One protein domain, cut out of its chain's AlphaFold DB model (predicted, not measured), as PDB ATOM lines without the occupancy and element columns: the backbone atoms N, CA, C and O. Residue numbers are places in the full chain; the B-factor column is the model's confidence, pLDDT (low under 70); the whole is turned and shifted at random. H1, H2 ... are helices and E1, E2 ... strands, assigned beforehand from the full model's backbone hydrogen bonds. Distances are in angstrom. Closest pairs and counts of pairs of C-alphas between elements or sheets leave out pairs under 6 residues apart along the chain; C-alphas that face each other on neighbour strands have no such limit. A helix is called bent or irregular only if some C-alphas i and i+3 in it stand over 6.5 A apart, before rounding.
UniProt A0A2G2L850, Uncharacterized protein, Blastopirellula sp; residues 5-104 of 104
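Overview. This is residues 5 to 104 of the 104 residues of an uncharacterized protein of Blastopirellula sp (UniProt A0A2G2L850). Two long helices, H1 and H3, lie side by side and run the same way, and H2 crosses them on one side, its centre making a triangle with theirs. At one end of this trio sits a small head: a minimal two-strand sheet of E1 and E2, the short helix H4, a long loop of residues 72 to 84, and the last helix H5 beside the first residue of H2. The printed part has 100 residues, with five named helices and two named strands in the order H1, H2, H3, E1, H4, E2, H5; the sheet, order E1 - E2, is antiparallel, and the class is mostly helix. The whole is compact, with a radius of gyration of the C-alphas of 13.5 A and spans of 43 by 29 by 21 A.

Arrangement. H1, residues 5 to 23, touches H3, residues 49 to 68, at a shallow tilt of 11 degrees, the same way; their closest C-alphas, of Val 18 and Leu 65, are 5.5 A apart. H2, residues 29 to 44, is the hub and touches H1 with residues 35 to 42 alone, at a steep tilt of 45 degrees, opposite ways; the closest C-alphas, of Tyr 14 and Asp 35, are 6.4 A apart. H2 and H3 form a helical hairpin at 37 degrees, only just steep, and touch through residues 39 to 43 and 51 to 58 alone, closest at the C-alphas of Leu 42 and Trp 55, 7.1 A. Helix packing is mostly crossed, with 1 of 4 touching pairs at a shallow tilt. E1, residues 69 to 71, and E2, residues 89 to 91, are antiparallel neighbours; N 70 and O 90 are 2.8 A apart and N 90 and O 70 3.1 A, within hydrogen-bond range. H4, residues 85 to 88, is close to H2 but not clearly touching; the closest C-alphas, of Leu 36 and Trp 86, are 7.5 A apart. H5, residues 95 to 102, only just touches H2, with 3 pairs of C-alphas within 8 A, about perpendicular at 89 degrees; the closest C-alphas are those of Ile 29 and Leu 97, 5.2 A. H3 and H5 are apart. In H1, H2 and H5 every O i to N i+4 pair is within hydrogen-bond range, in H3 13 of 16, and H4 is too short for such a pair.

Along the chain. H1 begins at C-alpha 5 (123.317, 152.427, 193.077) and is 26.9 A long. H2 is 22.6 A long. H3, 29.9 A, ends at C-alpha 68 (119.909, 126.008, 184.652); it has a kink of 28 degrees near residue 57 and is irregular, but only just: C-alphas 50 and 53 are 6.9 A apart. H5, 10.7 A, ends at C-alpha 102 (115.846, 126.450, 165.002).

Size, cuts and confidence. The two C-alphas farthest apart, of Ser 49 and Asn 103, are 43.1 A apart. The printed part has no cut. The link from E1 to H4, 13 residues, is long. Mean pLDDT of the printed part is 85.6; residues 103 to 104 are under 70.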
ATOM      1  N   THR A   5     124.720 152.808 193.275       78.12
ATOM      2  CA  THR A   5     123.317 152.427 193.077       78.12
ATOM      3  C   THR A   5     123.056 151.787 191.717       78.12
ATOM      4  O   THR A   5     122.294 150.829 191.634       78.12
ATOM      5  N   ASN A   6     123.721 152.247 190.654       86.75
ATOM      6  CA  ASN A   6     123.572 151.662 189.322       86.75
ATOM      7  C   ASN A   6     124.196 150.264 189.257       86.75
ATOM      8  O   ASN A   6     123.604 149.364 188.671       86.75
ATOM      9  N   TRP A   7     125.363 150.062 189.876       88.12
ATOM     10  CA  TRP A   7     126.007 148.745 189.914       88.12
ATOM     11  C   TRP A   7     125.222 147.747 190.755       88.12
ATOM     12  O   TRP A   7     125.028 146.611 190.337       88.12
ATOM     13  N   GLN A   8     124.724 148.186 191.910       90.31
ATOM     14  CA  GLN A   8     123.847 147.374 192.746       90.31
ATOM     15  C   GLN A   8     122.572 146.982 192.004       90.31
ATOM     16  O   GLN A   8     122.193 145.819 192.062       90.31
ATOM     17  N   LYS A   9     121.952 147.920 191.274       90.25
ATOM     18  CA  LYS A   9     120.778 147.623 190.450       90.25
ATOM     19  C   LYS A   9     121.093 146.547 189.412       90.25
ATOM     20  O   LYS A   9     120.399 145.547 189.382       90.25
ATOM     21  N   LEU A  10     122.169 146.708 188.639       89.94
ATOM     22  CA  LEU A  10     122.563 145.732 187.614       89.94
ATOM     23  C   LEU A  10     122.813 144.330 188.188       89.94
ATOM     24  O   LEU A  10     122.467 143.340 187.557       89.94
ATOM     25  N   VAL A  11     123.412 144.235 189.377       92.88
ATOM     26  CA  VAL A  11     123.654 142.941 190.038       92.88
ATOM     27  C   VAL A  11     122.347 142.324 190.516       92.88
ATOM     28  O   VAL A  11     122.145 141.134 190.321       92.88
ATOM     29  N   THR A  12     121.465 143.120 191.122       92.75
ATOM     30  CA  THR A  12     120.147 142.652 191.565       92.75
ATOM     31  C   THR A  12     119.285 142.209 190.384       92.75
ATOM     32  O   THR A  12     118.661 141.159 190.468       92.75
ATOM     33  N   ASP A  13     119.279 142.967 189.286       90.62
ATOM     34  CA  ASP A  13     118.567 142.603 188.058       90.62
ATOM     35  C   ASP A  13     119.120 141.280 187.500       90.62
ATOM     36  O   ASP A  13     118.356 140.373 187.196       90.62
ATOM     37  N   TYR A  14     120.450 141.122 187.457       92.75
ATOM     38  CA  TYR A  14     121.071 139.880 186.991       92.75
ATOM     39  C   TYR A  14     120.750 138.677 187.887       92.75
ATOM     40  O   TYR A  14     120.462 137.592 187.394       92.75
ATOM     41  N   GLU A  15     120.784 138.842 189.209       93.69
ATOM     42  CA  GLU A  15     120.365 137.786 190.136       93.69
ATOM     43  C   GLU A  15     118.892 137.417 189.937       93.69
ATOM     44  O   GLU A  15     118.575 136.231 189.936       93.69
ATOM     45  N   ALA A  16     118.014 138.405 189.737       91.44
ATOM     46  CA  ALA A  16     116.600 138.170 189.470       91.44
ATOM     47  C   ALA A  16     116.409 137.367 188.177       91.44
ATOM     48  O   ALA A  16     115.764 136.326 188.212       91.44
ATOM     49  N   PHE A  17     117.075 137.768 187.094       90.69
ATOM     50  CA  PHE A  17     117.110 137.032 185.829       90.69
ATOM     51  C   PHE A  17     117.545 135.565 186.010       90.69
ATOM     52  O   PHE A  17     116.925 134.644 185.473       90.69
ATOM     53  N   VAL A  18     118.598 135.307 186.799       91.88
ATOM     54  CA  VAL A  18     119.069 133.935 187.061       91.88
ATOM     55  C   VAL A  18     118.037 133.119 187.842       91.88
ATOM     56  O   VAL A  18     117.829 131.943 187.534       91.88
ATOM     57  N   GLU A  19     117.380 133.715 188.836       90.81
ATOM     58  CA  GLU A  19     116.327 133.047 189.607       90.81
ATOM     59  C   GLU A  19     115.067 132.795 188.762       90.81
ATOM     60  O   GLU A  19     114.469 131.722 188.848       90.81
ATOM     61  N   GLU A  20     114.676 133.735 187.903       88.19
ATOM     62  CA  GLU A  20     113.573 133.561 186.954       88.19
ATOM     63  C   GLU A  20     113.885 132.423 185.972       88.19
ATOM     64  O   GLU A  20     113.085 131.498 185.821       88.19
ATOM     65  N   THR A  21     115.111 132.383 185.437       86.06
ATOM     66  CA  THR A  21     115.616 131.287 184.588       86.06
ATOM     67  C   THR A  21     115.464 129.913 185.247       86.06
ATOM     68  O   THR A  21     115.139 128.929 184.581       86.06
ATOM     69  N   MET A  22     115.683 129.812 186.561       83.75
ATOM     70  CA  MET A  22     115.524 128.551 187.292       83.75
ATOM     71  C   MET A  22     114.063 128.113 187.450       83.75
ATOM     72  O   MET A  22     113.802 126.913 187.546       83.75
ATOM     73  N   ASN A  23     113.121 129.056 187.482       81.56
ATOM     74  CA  ASN A  23     111.695 128.786 187.669       81.56
ATOM     75  C   ASN A  23     110.924 128.622 186.346       81.56
ATOM     76  O   ASN A  23     109.723 128.357 186.365       81.56
ATOM     77  N   GLY A  24     111.624 128.709 185.214       71.75
ATOM     78  CA  GLY A  24     111.033 128.800 183.884       71.75
ATOM     79  C   GLY A  24     110.923 130.265 183.485       71.75
ATOM     80  O   GLY A  24     110.243 131.043 184.151       71.75
ATOM     81  N   TYR A  25     111.620 130.624 182.411       71.62
ATOM     82  CA  TYR A  25     111.747 132.000 181.954       71.62
ATOM     83  C   TYR A  25     111.394 132.081 180.475       71.62
ATOM     84  O   TYR A  25     112.012 131.407 179.648       71.62
ATOM     85  N   ASP A  26     110.344 132.846 180.188       73.31
ATOM     86  CA  ASP A  26     109.686 132.926 178.884       73.31
ATOM     87  C   ASP A  26     110.173 134.167 178.134       73.31
ATOM     88  O   ASP A  26     109.446 135.139 177.962       73.31
ATOM     89  N   ASP A  27     111.453 134.134 177.782       76.44
ATOM     90  CA  ASP A  27     112.164 135.241 177.145       76.44
ATOM     91  C   ASP A  27     112.467 134.932 175.680       76.44
ATOM     92  O   ASP A  27     112.707 133.770 175.322       76.44
ATOM     93  N   CYS A  28     112.552 135.973 174.853       80.12
ATOM     94  CA  CYS A  28     113.084 135.869 173.495       80.12
ATOM     95  C   CYS A  28     114.617 135.991 173.469       80.12
ATOM     96  O   CYS A  28     115.262 136.411 174.435       80.12
ATOM     97  N   ILE A  29     115.231 135.680 172.319       81.19
ATOM     98  CA  ILE A  29     116.685 135.809 172.147       81.19
ATOM     99  C   ILE A  29     117.178 137.222 172.505       81.19
ATOM    100  O   ILE A  29     118.219 137.374 173.132       81.19
ATOM    101  N   TYR A  30     116.430 138.278 172.180       81.19
ATOM    102  CA  TYR A  30     116.868 139.654 172.430       81.19
ATOM    103  C   TYR A  30     116.961 139.993 173.921       81.19
ATOM    104  O   TYR A  30     117.948 140.612 174.330       81.19
ATOM    105  N   GLU A  31     115.977 139.578 174.715       81.69
ATOM    106  CA  GLU A  31     115.922 139.826 176.162       81.69
ATOM    107  C   GLU A  31     117.047 139.074 176.871       81.69
ATOM    108  O   GLU A  31     117.897 139.717 177.493       81.69
ATOM    109  N   TYR A  32     117.213 137.782 176.562       84.75
ATOM    110  CA  TYR A  32     118.343 136.984 177.039       84.75
ATOM    111  C   TYR A  32     119.699 137.665 176.771       84.75
ATOM    112  O   TYR A  32     120.566 137.719 177.648       84.75
ATOM    113  N   THR A  33     119.903 138.259 175.585       82.50
ATOM    114  CA  THR A  33     121.140 139.013 175.307       82.50
ATOM    115  C   THR A  33     121.346 140.226 176.190       82.50
ATOM    116  O   THR A  33     122.492 140.535 176.529       82.50
ATOM    117  N   ASN A  34     120.281 140.972 176.470       84.44
ATOM    118  CA  ASN A  34     120.383 142.228 177.194       84.44
ATOM    119  C   ASN A  34     120.844 141.971 178.629       84.44
ATOM    120  O   ASN A  34     121.764 142.645 179.103       84.44
ATOM    121  N   ASP A  35     120.305 140.942 179.281       87.06
ATOM    122  CA  ASP A  35     120.713 140.552 180.631       87.06
ATOM    123  C   ASP A  35     122.155 140.033 180.676       87.06
ATOM    124  O   ASP A  35     122.942 140.410 181.557       87.06
ATOM    125  N   LEU A  36     122.578 139.272 179.660       88.88
ATOM    126  CA  LEU A  36     123.981 138.870 179.523       88.88
ATOM    127  C   LEU A  36     124.919 140.059 179.264       88.88
ATOM    128  O   LEU A  36     126.028 140.103 179.804       88.88
ATOM    129  N   ALA A  37     124.490 141.051 178.484       85.75
ATOM    130  CA  ALA A  37     125.261 142.270 178.258       85.75
ATOM    131  C   ALA A  37     125.419 143.086 179.555       85.75
ATOM    132  O   ALA A  37     126.512 143.588 179.838       85.75
ATOM    133  N   CYS A  38     124.373 143.158 180.387       84.62
ATOM    134  CA  CYS A  38     124.440 143.748 181.725       84.62
ATOM    135  C   CYS A  38     125.492 143.050 182.599       84.62
ATOM    136  O   CYS A  38     126.310 143.718 183.242       84.62
ATOM    137  N   ARG A  39     125.549 141.716 182.560       90.38
ATOM    138  CA  ARG A  39     126.578 140.935 183.256       90.38
ATOM    139  C   ARG A  39     127.988 141.177 182.709       90.38
ATOM    140  O   ARG A  39     128.927 141.311 183.492       90.38
ATOM    141  N   ASN A  40     128.169 141.279 181.392       89.25
ATOM    142  CA  ASN A  40     129.477 141.593 180.797       89.25
ATOM    143  C   ASN A  40     129.976 142.979 181.213       89.25
ATOM    144  O   ASN A  40     131.140 143.139 181.567       89.25
ATOM    145  N   LYS A  41     129.077 143.962 181.283       87.81
ATOM    146  CA  LYS A  41     129.402 145.300 181.786       87.81
ATOM    147  C   LYS A  41     129.878 145.278 183.245       87.81
ATOM    148  O   LYS A  41     130.779 146.034 183.618       87.81
ATOM    149  N   LEU A  42     129.291 144.411 184.074       87.25
ATOM    150  CA  LEU A  42     129.765 144.162 185.439       87.25
ATOM    151  C   LEU A  42     131.157 143.513 185.441       87.25
ATOM    152  O   LEU A  42     131.999 143.900 186.253       87.25
ATOM    153  N   GLU A  43     131.430 142.592 184.512       90.88
ATOM    154  CA  GLU A  43     132.755 141.980 184.367       90.88
ATOM    155  C   GLU A  43     133.840 142.994 184.013       90.88
ATOM    156  O   GLU A  43     134.908 142.988 184.624       90.88
ATOM    157  N   GLU A  44     133.575 143.869 183.044       90.38
ATOM    158  CA  GLU A  44     134.509 144.913 182.610       90.38
ATOM    159  C   GLU A  44     134.893 145.859 183.755       90.38
ATOM    160  O   GLU A  44     135.974 146.443 183.760       90.38
ATOM    161  N   SER A  45     134.021 145.972 184.756       89.56
ATOM    162  CA  SER A  45     134.191 146.855 185.906       89.56
ATOM    163  C   SER A  45     134.662 146.131 187.172       89.56
ATOM    164  O   SER A  45     134.759 146.761 188.225       89.56
ATOM    165  N   LYS A  46     134.988 144.830 187.104       86.31
ATOM    166  CA  LYS A  46     135.286 143.983 188.279       86.31
ATOM    167  C   LYS A  46     136.484 144.425 189.121       86.31
ATOM    168  O   LYS A  46     136.572 144.060 190.292       86.31
ATOM    169  N   ASP A  47     137.409 145.181 188.535       87.88
ATOM    170  CA  ASP A  47     138.619 145.645 189.220       87.88
ATOM    171  C   ASP A  47     138.404 146.945 190.013       87.88
ATOM    172  O   ASP A  47     139.234 147.297 190.858       87.88
ATOM    173  N   ILE A  48     137.268 147.624 189.808       88.75
ATOM    174  CA  ILE A  48     136.843 148.783 190.600       88.75
ATOM    175  C   ILE A  48     136.523 148.309 192.023       88.75
ATOM    176  O   ILE A  48     135.740 147.376 192.210       88.75
ATOM    177  N   SER A  49     137.124 148.940 193.037       83.50
ATOM    178  CA  SER A  49     137.026 148.511 194.444       83.50
ATOM    179  C   SER A  49     135.582 148.327 194.916       83.50
ATOM    180  O   SER A  49     135.277 147.344 195.582       83.50
ATOM    181  N   GLU A  50     134.690 149.225 194.513       79.44
ATOM    182  CA  GLU A  50     133.268 149.226 194.855       79.44
ATOM    183  C   GLU A  50     132.464 148.114 194.157       79.44
ATOM    184  O   GLU A  50     131.374 147.761 194.600       79.44
ATOM    185  N   VAL A  51     132.994 147.555 193.068       85.62
ATOM    186  CA  VAL A  51     132.358 146.489 192.281       85.62
ATOM    187  C   VAL A  51     132.900 145.115 192.674       85.62
ATOM    188  O   VAL A  51     132.228 144.115 192.447       85.62
ATOM    189  N   LYS A  52     134.068 145.025 193.324       87.19
ATOM    190  CA  LYS A  52     134.686 143.738 193.697       87.19
ATOM    191  C   LYS A  52     133.772 142.835 194.523       87.19
ATOM    192  O   LYS A  52     133.701 141.638 194.253       87.19
ATOM    193  N   GLU A  53     133.070 143.387 195.510       87.00
ATOM    194  CA  GLU A  53     132.130 142.612 196.334       87.00
ATOM    195  C   GLU A  53     130.883 142.204 195.541       87.00
ATOM    196  O   GLU A  53     130.433 141.061 195.618       87.00
ATOM    197  N   LEU A  54     130.372 143.105 194.701       91.19
ATOM    198  CA  LEU A  54     129.261 142.827 193.791       91.19
ATOM    199  C   LEU A  54     129.618 141.750 192.761       91.19
ATOM    200  O   LEU A  54     128.793 140.917 192.402       91.19
ATOM    201  N   TRP A  55     130.874 141.706 192.335       92.56
ATOM    202  CA  TRP A  55     131.367 140.716 191.394       92.56
ATOM    203  C   TRP A  55     131.356 139.297 191.970       92.56
ATOM    204  O   TRP A  55     131.132 138.334 191.240       92.56
ATOM    205  N   LEU A  56     131.549 139.138 193.284       91.44
ATOM    206  CA  LEU A  56     131.408 137.830 193.931       91.44
ATOM    207  C   LEU A  56     129.974 137.303 193.830       91.44
ATOM    208  O   LEU A  56     129.790 136.117 193.566       91.44
ATOM    209  N   ARG A  57     128.979 138.183 193.972       94.19
ATOM    210  CA  ARG A  57     127.564 137.839 193.787       94.19
ATOM    211  C   ARG A  57     127.275 137.407 192.354       94.19
ATOM    212  O   ARG A  57     126.696 136.347 192.143       94.19
ATOM    213  N   VAL A  58     127.790 138.149 191.371       93.75
ATOM    214  CA  VAL A  58     127.672 137.773 189.952       93.75
ATOM    215  C   VAL A  58     128.277 136.396 189.693       93.75
ATOM    216  O   VAL A  58     127.639 135.572 189.056       93.75
ATOM    217  N   LYS A  59     129.457 136.081 190.244       93.50
ATOM    218  CA  LYS A  59     130.047 134.737 190.093       93.50
ATOM    219  C   LYS A  59     129.192 133.631 190.708       93.50
ATOM    220  O   LYS A  59     129.186 132.517 190.197       93.50
ATOM    221  N   GLN A  60     128.512 133.902 191.819       94.44
ATOM    222  CA  GLN A  60     127.590 132.939 192.423       94.44
ATOM    223  C   GLN A  60     126.352 132.739 191.543       94.44
ATOM    224  O   GLN A  60     125.929 131.602 191.340       94.44
ATOM    225  N   ALA A  61     125.814 133.820 190.977       94.12
ATOM    226  CA  ALA A  61     124.729 133.765 190.005       94.12
ATOM    227  C   ALA A  61     125.154 133.043 188.708       94.12
ATOM    228  O   ALA A  61     124.414 132.193 188.227       94.12
ATOM    229  N   ASP A  62     126.380 133.259 188.212       94.12
ATOM    230  CA  ASP A  62     126.946 132.555 187.049       94.12
ATOM    231  C   ASP A  62     126.934 131.028 187.252       94.12
ATOM    232  O   ASP A  62     126.662 130.279 186.312       94.12
ATOM    233  N   ILE A  63     127.236 130.554 188.469       93.31
ATOM    234  CA  ILE A  63     127.207 129.121 188.803       93.31
ATOM    235  C   ILE A  63     125.777 128.586 188.693       93.31
ATOM    236  O   ILE A  63     125.554 127.606 187.990       93.31
ATOM    237  N   LYS A  64     124.807 129.257 189.328       92.50
ATOM    238  CA  LYS A  64     123.392 128.857 189.272       92.50
ATOM    239  C   LYS A  64     122.856 128.857 187.842       92.50
ATOM    240  O   LYS A  64     122.205 127.903 187.427       92.50
ATOM    241  N   LEU A  65     123.172 129.907 187.084       92.00
ATOM    242  CA  LEU A  65     122.769 130.034 185.693       92.00
ATOM    243  C   LEU A  65     123.341 128.889 184.864       92.00
ATOM    244  O   LEU A  65     122.618 128.246 184.121       92.00
ATOM    245  N   ARG A  66     124.626 128.557 185.022       91.56
ATOM    246  CA  ARG A  66     125.222 127.424 184.301       91.56
ATOM    247  C   ARG A  66     124.441 126.125 184.498       91.56
ATOM    248  O   ARG A  66     124.257 125.392 183.530       91.56
ATOM    249  N   ASP A  67     123.983 125.859 185.715       89.88
ATOM    250  CA  ASP A  67     123.244 124.638 186.046       89.88
ATOM    251  C   ASP A  67     121.797 124.652 185.500       89.88
ATOM    252  O   ASP A  67     121.181 123.596 185.278       89.88
ATOM    253  N   SER A  68     121.242 125.839 185.237       87.75
ATOM    254  CA  SER A  68     119.909 126.008 184.652       87.75
ATOM    255  C   SER A  68     119.898 125.987 183.119       87.75
ATOM    256  O   SER A  68     118.854 125.681 182.548       87.75
ATOM    257  N   LEU A  69     121.031 126.217 182.446       88.75
ATOM    258  CA  LEU A  69     121.106 126.223 180.980       88.75
ATOM    259  C   LEU A  69     121.121 124.814 180.359       88.75
ATOM    260  O   LEU A  69     121.650 123.848 180.914       88.75
ATOM    261  N   ILE A  70     120.576 124.709 179.147       87.94
ATOM    262  CA  ILE A  70     120.760 123.585 178.225       87.94
ATOM    263  C   ILE A  70     121.981 123.896 177.348       87.94
ATOM    264  O   ILE A  70     121.987 124.932 176.682       87.94
ATOM    265  N   PRO A  71     123.019 123.039 177.320       89.31
ATOM    266  CA  PRO A  71     124.223 123.298 176.543       89.31
ATOM    267  C   PRO A  71     123.981 123.135 175.040       89.31
ATOM    268  O   PRO A  71     123.263 122.235 174.599       89.31
ATOM    269  N   LEU A  72     124.656 123.963 174.250       86.50
ATOM    270  CA  LEU A  72     124.625 123.949 172.794       86.50
ATOM    271  C   LEU A  72     126.008 123.673 172.205       86.50
ATOM    272  O   LEU A  72     127.049 124.049 172.744       86.50
ATOM    273  N   ASN A  73     126.010 123.058 171.023       85.56
ATOM    274  CA  ASN A  73     127.233 122.779 170.263       85.56
ATOM    275  C   ASN A  73     127.702 123.973 169.417       85.56
ATOM    276  O   ASN A  73     128.773 123.911 168.808       85.56
ATOM    277  N   LYS A  74     126.892 125.033 169.337       86.06
ATOM    278  CA  LYS A  74     127.149 126.256 168.575       86.06
ATOM    279  C   LYS A  74     126.775 127.466 169.423       86.06
ATOM    280  O   LYS A  74     125.842 127.393 170.218       86.06
ATOM    281  N   CYS A  75     127.508 128.553 169.230       88.75
ATOM    282  CA  CYS A  75     127.185 129.834 169.835       88.75
ATOM    283  C   CYS A  75     125.903 130.388 169.214       88.75
ATOM    284  O   CYS A  75     125.771 130.394 167.989       88.75
ATOM    285  N   ILE A  76     125.010 130.905 170.051       84.81
ATOM    286  CA  ILE A  76     123.746 131.518 169.628       84.81
ATOM    287  C   ILE A  76     124.001 132.860 168.907       84.81
ATOM    288  O   ILE A  76     123.225 133.256 168.045       84.81
ATOM    289  N   TYR A  77     125.126 133.532 169.191       81.81
ATOM    290  CA  TYR A  77     125.438 134.879 168.681       81.81
ATOM    291  C   TYR A  77     126.710 134.950 167.825       81.81
ATOM    292  O   TYR A  77     127.358 135.991 167.739       81.81
ATOM    293  N   GLY A  78     127.103 133.847 167.187       84.38
ATOM    294  CA  GLY A  78     128.267 133.824 166.294       84.38
ATOM    295  C   GLY A  78     129.596 133.621 167.027       84.38
ATOM    296  O   GLY A  78     129.718 132.733 167.865       84.38
ATOM    297  N   ASP A  79     130.625 134.407 166.723       86.12
ATOM    298  CA  ASP A  79     132.011 134.062 167.083       86.12
ATOM    299  C   ASP A  79     132.470 134.605 168.449       86.12
ATOM    300  O   ASP A  79     133.526 135.228 168.581       86.12
ATOM    301  N   TYR A  80     131.687 134.348 169.500       86.88
ATOM    302  CA  TYR A  80     132.070 134.709 170.867       86.88
ATOM    303  C   TYR A  80     133.032 133.690 171.505       86.88
ATOM    304  O   TYR A  80     132.951 132.486 171.224       86.88
ATOM    305  N   PRO A  81     133.926 134.130 172.417       87.31
ATOM    306  CA  PRO A  81     134.833 133.228 173.121       87.31
ATOM    307  C   PRO A  81     134.084 132.119 173.867       87.31
ATOM    308  O   PRO A  81     133.134 132.383 174.598       87.31
ATOM    309  N   LYS A  82     134.567 130.872 173.777       83.56
ATOM    310  CA  LYS A  82     133.969 129.719 174.487       83.56
ATOM    311  C   LYS A  82     133.964 129.857 176.011       83.56
ATOM    312  O   LYS A  82     133.215 129.168 176.692       83.56
ATOM    313  N   THR A  83     134.809 130.730 176.557       85.69
ATOM    314  CA  THR A  83     134.800 131.077 177.984       85.69
ATOM    315  C   THR A  83     133.486 131.727 178.412       85.69
ATOM    316  O   THR A  83     133.141 131.672 179.590       85.69
ATOM    317  N   TRP A  84     132.735 132.310 177.476       89.12
ATOM    318  CA  TRP A  84     131.422 132.900 177.709       89.12
ATOM    319  C   TRP A  84     130.331 131.856 177.500       89.12
ATOM    320  O   TRP A  84     129.570 131.897 176.536       89.12
ATOM    321  N   PHE A  85     130.289 130.891 178.415       88.62
ATOM    322  CA  PHE A  85     129.400 129.733 178.328       88.62
ATOM    323  C   PHE A  85     127.916 130.101 178.154       88.62
ATOM    324  O   PHE A  85     127.182 129.308 177.576       88.62
ATOM    325  N   TRP A  86     127.481 131.287 178.602       90.19
ATOM    326  CA  TRP A  86     126.100 131.756 178.443       90.19
ATOM    327  C   TRP A  86     125.673 131.862 176.979       90.19
ATOM    328  O   TRP A  86     124.564 131.493 176.642       90.19
ATOM    329  N   TYR A  87     126.557 132.273 176.066       89.69
ATOM    330  CA  TYR A  87     126.212 132.326 174.636       89.69
ATOM    331  C   TYR A  87     126.173 130.946 173.965       89.69
ATOM    332  O   TYR A  87     125.832 130.828 172.790       89.69
ATOM    333  N   TRP A  88     126.542 129.905 174.707       91.00
ATOM    334  CA  TRP A  88     126.580 128.511 174.279       91.00
ATOM    335  C   TRP A  88     125.598 127.649 175.080       91.00
ATOM    336  O   TRP A  88     125.697 126.424 175.056       91.00
ATOM    337  N   GLY A  89     124.662 128.260 175.803       88.81
ATOM    338  CA  GLY A  89     123.567 127.560 176.456       88.81
ATOM    339  C   GLY A  89     122.347 128.458 176.570       88.81
ATOM    340  O   GLY A  89     122.471 129.671 176.501       88.81
ATOM    341  N   TYR A  90     121.165 127.875 176.720       86.88
ATOM    342  CA  TYR A  90     119.923 128.646 176.818       86.88
ATOM    343  C   TYR A  90     119.047 128.166 177.984       86.88
ATOM    344  O   TYR A  90     119.187 127.013 178.405       86.88
ATOM    345  N   PRO A  91     118.173 129.025 178.541       87.06
ATOM    346  CA  PRO A  91     117.263 128.677 179.630       87.06
ATOM    347  C   PRO A  91     116.422 127.427 179.362       87.06
ATOM    348  O   PRO A  91     115.860 127.252 178.280       87.06
ATOM    349  N   LYS A  92     116.262 126.577 180.382       77.69
ATOM    350  CA  LYS A  92     115.232 125.529 180.357       77.69
ATOM    351  C   LYS A  92     113.858 126.202 180.281       77.69
ATOM    352  O   LYS A  92     113.547 127.054 181.105       77.69
ATOM    353  N   ASN A  93     113.031 125.762 179.333       75.62
ATOM    354  CA  ASN A  93     111.665 126.255 179.115       75.62
ATOM    355  C   ASN A  93     111.548 127.676 178.529       75.62
ATOM    356  O   ASN A  93     110.565 128.343 178.821       75.62
ATOM    357  N   SER A  94     112.495 128.112 177.690       77.94
ATOM    358  CA  SER A  94     112.306 129.291 176.826       77.94
ATOM    359  C   SER A  94     111.877 128.843 175.412       77.94
ATOM    360  O   SER A  94     112.728 128.484 174.588       77.94
ATOM    361  N   PRO A  95     110.562 128.769 175.124       71.38
ATOM    362  CA  PRO A  95     110.049 128.319 173.831       71.38
ATOM    363  C   PRO A  95     110.376 129.304 172.702       71.38
ATOM    364  O   PRO A  95     110.549 128.878 171.558       71.38
ATOM    365  N   GLU A  96     110.480 130.599 173.009       72.31
ATOM    366  CA  GLU A  96     110.834 131.621 172.025       72.31
ATOM    367  C   GLU A  96     112.294 131.477 171.574       72.31
ATOM    368  O   GLU A  96     112.523 131.366 170.368       72.31
ATOM    369  N   LEU A  97     113.265 131.311 172.490       76.88
ATOM    370  CA  LEU A  97     114.646 131.002 172.081       76.88
ATOM    371  C   LEU A  97     114.747 129.679 171.326       76.88
ATOM    372  O   LEU A  97     115.528 129.581 170.382       76.88
ATOM    373  N   GLU A  98     114.010 128.644 171.731       71.75
ATOM    374  CA  GLU A  98     114.071 127.358 171.034       71.75
ATOM    375  C   GLU A  98     113.600 127.487 169.577       71.75
ATOM    376  O   GLU A  98     114.207 126.907 168.670       71.75
ATOM    377  N   ASN A  99     112.547 128.270 169.338       74.06
ATOM    378  CA  ASN A  99     112.074 128.568 167.993       74.06
ATOM    379  C   ASN A  99     113.072 129.435 167.221       74.06
ATOM    380  O   ASN A  99     113.377 129.111 166.074       74.06
ATOM    381  N   ASP A 100     113.615 130.482 167.843       74.19
ATOM    382  CA  ASP A 100     114.598 131.365 167.216       74.19
ATOM    383  C   ASP A 100     115.851 130.583 166.802       74.19
ATOM    384  O   ASP A 100     116.249 130.648 165.644       74.19
ATOM    385  N   ILE A 101     116.405 129.744 167.686       76.94
ATOM    386  CA  ILE A 101     117.595 128.918 167.412       76.94
ATOM    387  C   ILE A 101     117.369 127.943 166.252       76.94
ATOM    388  O   ILE A 101     118.286 127.705 165.468       76.94
ATOM    389  N   ARG A 102     116.170 127.363 166.116       71.25
ATOM    390  CA  ARG A 102     115.846 126.450 165.002       71.25
ATOM    391  C   ARG A 102     115.805 127.153 163.641       71.25
ATOM    392  O   ARG A 102     115.878 126.468 162.622       71.25
ATOM    393  N   ASN A 103     115.674 128.478 163.631       66.00
ATOM    394  CA  ASN A 103     115.567 129.296 162.428       66.00
ATOM    395  C   ASN A 103     116.887 130.005 162.043       66.00
ATOM    396  O   ASN A 103     116.907 130.683 161.014       66.00
ATOM    397  N   ILE A 104     117.959 129.849 162.836       64.56
ATOM    398  CA  ILE A 104     119.330 130.337 162.556       64.56
ATOM    399  C   ILE A 104     120.105 129.308 161.723       64.56
ATOM    400  O   ILE A 104     120.764 129.721 160.741       64.56
TER     401      ILE A 104